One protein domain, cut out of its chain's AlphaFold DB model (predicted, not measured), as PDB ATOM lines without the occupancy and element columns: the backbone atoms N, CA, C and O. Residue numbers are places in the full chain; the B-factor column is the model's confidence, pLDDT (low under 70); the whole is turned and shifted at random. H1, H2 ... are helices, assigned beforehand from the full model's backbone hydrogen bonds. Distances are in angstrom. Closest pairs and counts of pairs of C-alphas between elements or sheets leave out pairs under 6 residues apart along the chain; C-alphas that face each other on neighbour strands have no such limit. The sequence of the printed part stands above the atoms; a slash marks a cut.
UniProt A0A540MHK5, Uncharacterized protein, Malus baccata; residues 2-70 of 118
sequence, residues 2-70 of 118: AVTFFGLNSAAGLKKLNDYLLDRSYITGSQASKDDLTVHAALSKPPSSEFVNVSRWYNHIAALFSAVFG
ATOM      1  N   ALA A   2      50.142   2.094  30.055       55.78
ATOM      2  CA  ALA A   2      49.989   3.497  30.434       55.78
ATOM      3  C   ALA A   2      49.897   4.339  29.155       55.78
ATOM      4  O   ALA A   2      50.761   4.229  28.285       55.78
ATOM      5  N   VAL A   3      48.823   5.113  29.009       71.69
ATOM      6  CA  VAL A   3      48.646   6.006  27.859       71.69
ATOM      7  C   VAL A   3      49.382   7.303  28.164       71.69
ATOM      8  O   VAL A   3      49.014   8.029  29.081       71.69
ATOM      9  N   THR A   4      50.436   7.583  27.405       82.31
ATOM     10  CA  THR A   4      51.230   8.808  27.525       82.31
ATOM     11  C   THR A   4      50.836   9.815  26.451       82.31
ATOM     12  O   THR A   4      50.855   9.523  25.255       82.31
ATOM     13  N   PHE A   5      50.501  11.031  26.881       85.62
ATOM     14  CA  PHE A   5      50.202  12.146  25.987       85.62
ATOM     15  C   PHE A   5      51.418  13.058  25.853       85.62
ATOM     16  O   PHE A   5      52.000  13.488  26.845       85.62
ATOM     17  N   PHE A   6      51.777  13.389  24.613       86.69
ATOM     18  CA  PHE A   6      52.888  14.285  24.302       86.69
ATOM     19  C   PHE A   6      52.372  15.625  23.785       86.69
ATOM     20  O   PHE A   6      51.375  15.681  23.061       86.69
ATOM     21  N   GLY A   7      53.072  16.709  24.128       87.75
ATOM     22  CA  GLY A   7      52.771  18.041  23.604       87.75
ATOM     23  C   GLY A   7      51.406  18.583  24.035       87.75
ATOM     24  O   GLY A   7      50.739  19.232  23.234       87.75
ATOM     25  N   LEU A   8      50.993  18.337  25.284       87.94
ATOM     26  CA  LEU A   8      49.700  18.764  25.845       87.94
ATOM     27  C   LEU A   8      49.476  20.283  25.844       87.94
ATOM     28  O   LEU A   8      48.347  20.738  25.943       87.94
ATOM     29  N   ASN A   9      50.534  21.072  25.668       86.31
ATOM     30  CA  ASN A   9      50.445  22.527  25.535       86.31
ATOM     31  C   ASN A   9      50.319  22.999  24.072       86.31
ATOM     32  O   ASN A   9      50.268  24.198  23.810       86.31
ATOM     33  N   SER A  10      50.256  22.068  23.114       90.38
ATOM     34  CA  SER A  10      50.001  22.338  21.695       90.38
ATOM     35  C   SER A  10      48.562  21.985  21.318       90.38
ATOM     36  O   SER A  10      47.985  21.048  21.872       90.38
ATOM     37  N   ALA A  11      48.001  22.670  20.318       88.00
ATOM     38  CA  ALA A  11      46.654  22.380  19.819       88.00
ATOM     39  C   ALA A  11      46.499  20.917  19.355       88.00
ATOM     40  O   ALA A  11      45.477  20.287  19.614       88.00
ATOM     41  N   ALA A  12      47.533  20.345  18.729       89.62
ATOM     42  CA  ALA A  12      47.518  18.955  18.277       89.62
ATOM     43  C   ALA A  12      47.502  17.953  19.446       89.62
ATOM     44  O   ALA A  12      46.781  16.956  19.392       89.62
ATOM     45  N   GLY A  13      48.271  18.214  20.509       90.62
ATOM     46  CA  GLY A  13      48.275  17.376  21.712       90.62
ATOM     47  C   GLY A  13      46.964  17.474  22.492       90.62
ATOM     48  O   GLY A  13      46.404  16.447  22.873       90.62
ATOM     49  N   LEU A  14      46.427  18.689  22.639       90.75
ATOM     50  CA  LEU A  14      45.105  18.934  23.224       90.75
ATOM     51  C   LEU A  14      43.994  18.235  22.442       90.75
ATOM     52  O   LEU A  14      43.145  17.595  23.055       90.75
ATOM     53  N   LYS A  15      44.032  18.268  21.105       92.00
ATOM     54  CA  LYS A  15      43.069  17.538  20.272       92.00
ATOM     55  C   LYS A  15      43.124  16.031  20.526       92.00
ATOM     56  O   LYS A  15      42.084  15.410  20.707       92.00
ATOM     57  N   LYS A  16      44.323  15.440  20.591       92.44
ATOM     58  CA  LYS A  16      44.476  14.006  20.894       92.44
ATOM     59  C   LYS A  16      43.903  13.643  22.263       92.44
ATOM     60  O   LYS A  16      43.229  12.626  22.384       92.44
ATOM     61  N   LEU A  17      44.159  14.470  23.277       92.06
ATOM     62  CA  LEU A  17      43.591  14.267  24.607       92.06
ATOM     63  C   LEU A  17      42.060  14.426  24.594       92.06
ATOM     64  O   LEU A  17      41.359  13.619  25.194       92.06
ATOM     65  N   ASN A  18      41.538  15.418  23.869       90.62
ATOM     66  CA  ASN A  18      40.102  15.656  23.721       90.62
ATOM     67  C   ASN A  18      39.370  14.474  23.084       90.62
ATOM     68  O   ASN A  18      38.313  14.076  23.569       90.62
ATOM     69  N   ASP A  19      39.935  13.927  22.009       91.44
ATOM     70  CA  ASP A  19      39.363  12.786  21.295       91.44
ATOM     71  C   ASP A  19      39.454  11.514  22.155       91.44
ATOM     72  O   ASP A  19      38.527  10.713  22.184       91.44
ATOM     73  N   TYR A  20      40.532  11.353  22.931       90.75
ATOM     74  CA  TYR A  20      40.673  10.237  23.869       90.75
ATOM     75  C   TYR A  20      39.660  10.289  25.026       90.75
ATOM     76  O   TYR A  20      39.149   9.252  25.448       90.75
ATOM     77  N   LEU A  21      39.359  11.488  25.533       88.12
ATOM     78  CA  LEU A  21      38.383  11.727  26.605       88.12
ATOM     79  C   LEU A  21      36.927  11.778  26.114       88.12
ATOM     80  O   LEU A  21      36.021  12.036  26.907       88.12
ATOM     81  N   LEU A  22      36.683  11.537  24.825       88.12
ATOM     82  CA  LEU A  22      35.331  11.469  24.274       88.12
ATOM     83  C   LEU A  22      34.570  10.271  24.856       88.12
ATOM     84  O   LEU A  22      33.483  10.435  25.405       88.12
ATOM     85  N   ASP A  23      35.200   9.095  24.838       86.75
ATOM     86  CA  ASP A  23      34.623   7.845  25.354       86.75
ATOM     87  C   ASP A  23      35.069   7.529  26.792       86.75
ATOM     88  O   ASP A  23      34.815   6.441  27.315       86.75
ATOM     89  N   ARG A  24      35.800   8.448  27.435       84.94
ATOM     90  CA  ARG A  24      36.459   8.206  28.726       84.94
ATOM     91  C   ARG A  24      36.249   9.359  29.692       84.94
ATOM     92  O   ARG A  24      36.313  10.530  29.333       84.94
ATOM     93  N   SER A  25      36.053   9.015  30.960       85.44
ATOM     94  CA  SER A  25      35.951  10.006  32.038       85.44
ATOM     95  C   SER A  25      37.297  10.322  32.691       85.44
ATOM     96  O   SER A  25      37.416  11.381  33.296       85.44
ATOM     97  N   TYR A  26      38.288   9.434  32.556       87.50
ATOM     98  CA  TYR A  26      39.606   9.508  33.197       87.50
ATOM     99  C   TYR A  26      40.704   9.020  32.245       87.50
ATOM    100  O   TYR A  26      40.424   8.342  31.248       87.50
ATOM    101  N   ILE A  27      41.959   9.342  32.557       89.56
ATOM    102  CA  ILE A  27      43.127   8.912  31.777       89.56
ATOM    103  C   ILE A  27      43.284   7.391  31.828       89.56
ATOM    104  O   ILE A  27      43.475   6.751  30.783       89.56
ATOM    105  N   THR A  28      43.132   6.808  33.018       84.94
ATOM    106  CA  THR A  28      43.146   5.363  33.245       84.94
ATOM    107  C   THR A  28      42.021   4.935  34.187       84.94
ATOM    108  O   THR A  28      41.663   5.627  35.134       84.94
ATOM    109  N   GLY A  29      41.438   3.763  33.914       81.50
ATOM    110  CA  GLY A  29      40.371   3.191  34.738       81.50
ATOM    111  C   GLY A  29      39.057   3.979  34.710       81.50
ATOM    112  O   GLY A  29      38.724   4.655  33.738       81.50
ATOM    113  N   SER A  30      38.281   3.827  35.782       77.44
ATOM    114  CA  SER A  30      36.949   4.433  35.942       77.44
ATOM    115  C   SER A  30      36.878   5.428  37.103       77.44
ATOM    116  O   SER A  30      35.792   5.888  37.440       77.44
ATOM    117  N   GLN A  31      38.014   5.739  37.727       80.56
ATOM    118  CA  GLN A  31      38.134   6.631  38.880       80.56
ATOM    119  C   GLN A  31      39.364   7.523  38.710       80.56
ATOM    120  O   GLN A  31      40.290   7.151  37.990       80.56
ATOM    121  N   ALA A  32      39.381   8.668  39.398       81.50
ATOM    122  CA  ALA A  32      40.528   9.568  39.384       81.50
ATOM    123  C   ALA A  32      41.786   8.847  39.887       81.50
ATOM    124  O   ALA A  32      41.783   8.216  40.945       81.50
ATOM    125  N   SER A  33      42.860   8.949  39.113       83.62
ATOM    126  CA  SER A  33      44.108   8.232  39.346       83.62
ATOM    127  C   SER A  33      45.314   9.176  39.341       83.62
ATOM    128  O   SER A  33      45.224  10.357  38.993       83.62
ATOM    129  N   LYS A  34      46.493   8.643  39.687       85.06
ATOM    130  CA  LYS A  34      47.763   9.379  39.575       85.06
ATOM    131  C   LYS A  34      48.046   9.841  38.138       85.06
ATOM    132  O   LYS A  34      48.680  10.883  37.944       85.06
ATOM    133  N   ASP A  35      47.570   9.098  37.141       87.62
ATOM    134  CA  ASP A  35      47.746   9.462  35.736       87.62
ATOM    135  C   ASP A  35      46.937  10.719  35.393       87.62
ATOM    136  O   ASP A  35      47.451  11.604  34.711       87.62
ATOM    137  N   ASP A  36      45.720  10.857  35.937       87.19
ATOM    138  CA  ASP A  36      44.908  12.063  35.757       87.19
ATOM    139  C   ASP A  36      45.615  13.302  36.309       87.19
ATOM    140  O   ASP A  36      45.685  14.323  35.630       87.19
ATOM    141  N   LEU A  37      46.212  13.195  37.499       86.88
ATOM    142  CA  LEU A  37      46.987  14.283  38.103       86.88
ATOM    143  C   LEU A  37      48.221  14.637  37.275       86.88
ATOM    144  O   LEU A  37      48.529  15.813  37.105       86.88
ATOM    145  N   THR A  38      48.915  13.634  36.738       89.50
ATOM    146  CA  THR A  38      50.119  13.849  35.925       89.50
ATOM    147  C   THR A  38      49.778  14.579  34.628       89.50
ATOM    148  O   THR A  38      50.451  15.542  34.263       89.50
ATOM    149  N   VAL A  39      48.702  14.171  33.950       90.88
ATOM    150  CA  VAL A  39      48.229  14.839  32.727       90.88
ATOM    151  C   VAL A  39      47.666  16.226  33.049       90.88
ATOM    152  O   VAL A  39      47.916  17.168  32.299       90.88
ATOM    153  N   HIS A  40      46.958  16.380  34.172       89.94
ATOM    154  CA  HIS A  40      46.388  17.660  34.597       89.94
ATOM    155  C   HIS A  40      47.493  18.670  34.923       89.94
ATOM    156  O   HIS A  40      47.446  19.802  34.456       89.94
ATOM    157  N   ALA A  41      48.526  18.253  35.659       88.19
ATOM    158  CA  ALA A  41      49.677  19.089  35.992       88.19
ATOM    159  C   ALA A  41      50.562  19.416  34.774       88.19
ATOM    160  O   ALA A  41      51.247  20.436  34.765       88.19
ATOM    161  N   ALA A  42      50.557  18.571  33.738       89.94
ATOM    162  CA  ALA A  42      51.295  18.826  32.502       89.94
ATOM    163  C   ALA A  42      50.665  19.936  31.633       89.94
ATOM    164  O   ALA A  42      51.344  20.496  30.763       89.94
ATOM    165  N   LEU A  43      49.386  20.260  31.853       88.06
ATOM    166  CA  LEU A  43      48.719  21.401  31.232       88.06
ATOM    167  C   LEU A  43      49.130  22.684  31.959       88.06
ATOM    168  O   LEU A  43      48.790  22.897  33.118       88.06
ATOM    169  N   SER A  44      49.844  23.570  31.268       84.06
ATOM    170  CA  SER A  44      50.303  24.838  31.854       84.06
ATOM    171  C   SER A  44      49.190  25.881  31.979       84.06
ATOM    172  O   SER A  44      49.351  26.881  32.673       84.06
ATOM    173  N   LYS A  45      48.080  25.686  31.262       84.00
ATOM    174  CA  LYS A  45      46.939  26.601  31.220       84.00
ATOM    175  C   LYS A  45      45.632  25.822  31.092       84.00
ATOM    176  O   LYS A  45      45.643  24.738  30.499       84.00
ATOM    177  N   PRO A  46      44.512  26.382  31.575       83.25
ATOM    178  CA  PRO A  46      43.210  25.777  31.362       83.25
ATOM    179  C   PRO A  46      42.935  25.599  29.854       83.25
ATOM    180  O   PRO A  46      43.241  26.495  29.057       83.25
ATOM    181  N   PRO A  47      42.397  24.437  29.446       85.00
ATOM    182  CA  PRO A  47      42.081  24.150  28.051       85.00
ATOM    183  C   PRO A  47      40.984  25.086  27.522       85.00
ATOM    184  O   PRO A  47      40.025  25.399  28.232       85.00
ATOM    185  N   SER A  48      41.124  25.506  26.258       83.75
ATOM    186  CA  SER A  48      40.114  26.302  25.538       83.75
ATOM    187  C   SER A  48      38.760  25.586  25.530       83.75
ATOM    188  O   SER A  48      38.720  24.358  25.457       83.75
ATOM    189  N   SER A  49      37.661  26.345  25.533       77.69
ATOM    190  CA  SER A  49      36.292  25.810  25.462       77.69
ATOM    191  C   SER A  49      36.009  25.010  24.186       77.69
ATOM    192  O   SER A  49      35.063  24.230  24.150       77.69
ATOM    193  N   GLU A  50      36.850  25.156  23.160       84.00
ATOM    194  CA  GLU A  50      36.831  24.343  21.941       84.00
ATOM    195  C   GLU A  50      37.115  22.856  22.218       84.00
ATOM    196  O   GLU A  50      36.633  21.983  21.498       84.00
ATOM    197  N   PHE A  51      37.860  22.548  23.285       86.75
ATOM    198  CA  PHE A  51      38.186  21.185  23.709       86.75
ATOM    199  C   PHE A  51      37.288  20.749  24.869       86.75
ATOM    200  O   PHE A  51      37.757  20.478  25.975       86.75
ATOM    201  N   VAL A  52      35.981  20.676  24.603       87.12
ATOM    202  CA  VAL A  52      34.925  20.436  25.604       87.12
ATOM    203  C   VAL A  52      35.215  19.230  26.507       87.12
ATOM    204  O   VAL A  52      35.024  19.315  27.723       87.12
ATOM    205  N   ASN A  53      35.714  18.121  25.949       88.56
ATOM    206  CA  ASN A  53      35.976  16.904  26.725       88.56
ATOM    207  C   ASN A  53      37.139  17.107  27.704       88.56
ATOM    208  O   ASN A  53      37.060  16.678  28.858       88.56
ATOM    209  N   VAL A  54      38.192  17.809  27.265       90.62
ATOM    210  CA  VAL A  54      39.341  18.149  28.117       90.62
ATOM    211  C   VAL A  54      38.931  19.162  29.173       90.62
ATOM    212  O   VAL A  54      39.278  18.971  30.331       90.62
ATOM    213  N   SER A  55      38.165  20.199  28.825       88.88
ATOM    214  CA  SER A  55      37.698  21.203  29.789       88.88
ATOM    215  C   SER A  55      36.814  20.590  30.872       88.88
ATOM    216  O   SER A  55      37.008  20.880  32.053       88.88
ATOM    217  N   ARG A  56      35.890  19.692  30.501       89.44
ATOM    218  CA  ARG A  56      35.075  18.934  31.463       89.44
ATOM    219  C   ARG A  56      35.957  18.138  32.422       89.44
ATOM    220  O   ARG A  56      35.779  18.229  33.633       89.44
ATOM    221  N   TRP A  57      36.882  17.348  31.881       92.31
ATOM    222  CA  TRP A  57      37.783  16.514  32.675       92.31
ATOM    223  C   TRP A  57      38.707  17.354  33.569       92.31
ATOM    224  O   TRP A  57      38.788  17.089  34.762       92.31
ATOM    225  N   TYR A  58      39.323  18.412  33.036       90.50
ATOM    226  CA  TYR A  58      40.227  19.300  33.767       90.50
ATOM    227  C   TYR A  58      39.541  19.910  34.994       90.50
ATOM    228  O   TYR A  58      40.031  19.778  36.113       90.50
ATOM    229  N   ASN A  59      38.352  20.491  34.805       88.38
ATOM    230  CA  ASN A  59      37.576  21.074  35.900       88.38
ATOM    231  C   ASN A  59      37.136  20.023  36.928       88.38
ATOM    232  O   ASN A  59      37.125  20.301  38.123       88.38
ATOM    233  N   HIS A  60      36.794  18.814  36.476       86.88
ATOM    234  CA  HIS A  60      36.415  17.707  37.357       86.88
ATOM    235  C   HIS A  60      37.577  17.251  38.248       86.88
ATOM    236  O   HIS A  60      37.413  17.137  39.461       86.88
ATOM    237  N   ILE A  61      38.768  17.051  37.674       87.44
ATOM    238  CA  ILE A  61      39.973  16.685  38.433       87.44
ATOM    239  C   ILE A  61      40.370  17.806  39.402       87.44
ATOM    240  O   ILE A  61      40.655  17.525  40.568       87.44
ATOM    241  N   ALA A  62      40.322  19.068  38.961       86.31
ATOM    242  CA  ALA A  62      40.584  20.220  39.821       86.31
ATOM    243  C   ALA A  62      39.606  20.289  41.005       86.31
ATOM    244  O   ALA A  62      40.036  20.497  42.138       86.31
ATOM    245  N   ALA A  63      38.310  20.059  40.766       83.38
ATOM    246  CA  ALA A  63      37.286  20.058  41.806       83.38
ATOM    247  C   ALA A  63      37.489  18.914  42.811       83.38
ATOM    248  O   ALA A  63      37.472  19.159  44.014       83.38
ATOM    249  N   LEU A  64      37.750  17.689  42.339       82.12
ATOM    250  CA  LEU A  64      38.053  16.547  43.209       82.12
ATOM    251  C   LEU A  64      39.265  16.825  44.098       82.12
ATOM    252  O   LEU A  64      39.211  16.584  45.301       82.12
ATOM    253  N   PHE A  65      40.338  17.376  43.530       77.12
ATOM    254  CA  PHE A  65      41.516  17.735  44.309       77.12
ATOM    255  C   PHE A  65      41.191  18.860  45.296       77.12
ATOM    256  O   PHE A  65      41.467  18.744  46.480       77.12
ATOM    257  N   SER A  66      40.497  19.912  44.870       77.06
ATOM    258  CA  SER A  66      40.079  20.971  45.794       77.06
ATOM    259  C   SER A  66      39.128  20.491  46.891       77.06
ATOM    260  O   SER A  66      39.100  21.110  47.937       77.06
ATOM    261  N   ALA A  67      38.365  19.415  46.690       72.81
ATOM    262  CA  ALA A  67      37.479  18.854  47.707       72.81
ATOM    263  C   ALA A  67      38.234  17.952  48.693       72.81
ATOM    264  O   ALA A  67      37.914  17.931  49.873       72.81
ATOM    265  N   VAL A  68      39.253  17.225  48.221       67.56
ATOM    266  CA  VAL A  68      40.124  16.395  49.074       67.56
ATOM    267  C   VAL A  68      41.099  17.255  49.883       67.56
ATOM    268  O   VAL A  68      41.423  16.923  51.018       67.56
ATOM    269  N   PHE A  69      41.561  18.364  49.303       63.22
ATOM    270  CA  PHE A  69      42.517  19.292  49.913       63.22
ATOM    271  C   PHE A  69      41.856  20.590  50.414       63.22
ATOM    272  O   PHE A  69      42.538  21.495  50.899       63.22
ATOM    273  N   GLY A  70      40.534  20.696  50.283       50.12
ATOM    274  CA  GLY A  70      39.736  21.846  50.692       50.12
ATOM    275  C   GLY A  70      39.453  21.786  52.178       50.12
ATOM    276  O   GLY A  70      38.861  20.827  52.648       50.12
TER     277      GLY A  70
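AT A GLANCE: This is residues 2 to 70 of the 118 residues of an uncharacterized protein of Malus baccata (UniProt A0A540MHK5). One long helix, H3, runs along the longest axis, and two shorter helices pack on it: H1 makes a corner with its first residues, 52 to 54, and H2 packs steeply on residues 58 to 61. H1 and H2 are apart from each other, joined by a long loop, residues 21 to 33. The printed part has 69 residues with three named helices, in the order H1, H2, H3, and no named strand; the class is all helix. It is compact, with a radius of gyration of the C-alphas of 11.2 A and spans of 33 by 23 by 18 A.

IN THESE COORDINATES: H3, the longest helix, takes residues 52 to 68 and measures 24.4 A from first to last C-alpha, from C-alpha 52 at (34.925, 20.436, 25.604) to C-alpha 68 at (40.124, 16.395, 49.074). H2 takes residues 34 to 42 and measures 12.3 A. H1 takes residues 11 to 20 and measures 14.1 A, beginning with C-alpha 11 at (46.654, 22.380, 19.819).

HOW THE PARTS SIT: H3 touches H2 with residues 58 to 61 alone. Their closest C-alphas, those of His 40 and Tyr 58, are 6.4 A apart. The two helices run opposite ways at a steep tilt of 67 degrees, only just short of about perpendicular. H3 touches H1 with residues 52 to 54 alone. Their closest C-alphas, those of Asn 18 and Val 54, are 5.1 A apart, and their lines are about perpendicular, at 77 degrees. H1 and H2 are apart. In H1, H2 and H3 every O i to N i+4 pair is within hydrogen-bond range.

THE WHOLE: The two C-alphas farthest apart, those of Ala 12 and Gly 70, are 33.5 A apart. The printed part has no cut. The link from H1 to H2, 13 residues, is long; that from H2 to H3, 9 residues, is short. Mean pLDDT of the printed part is 84.7; residue 2 and residues 68 to 70 are under 70.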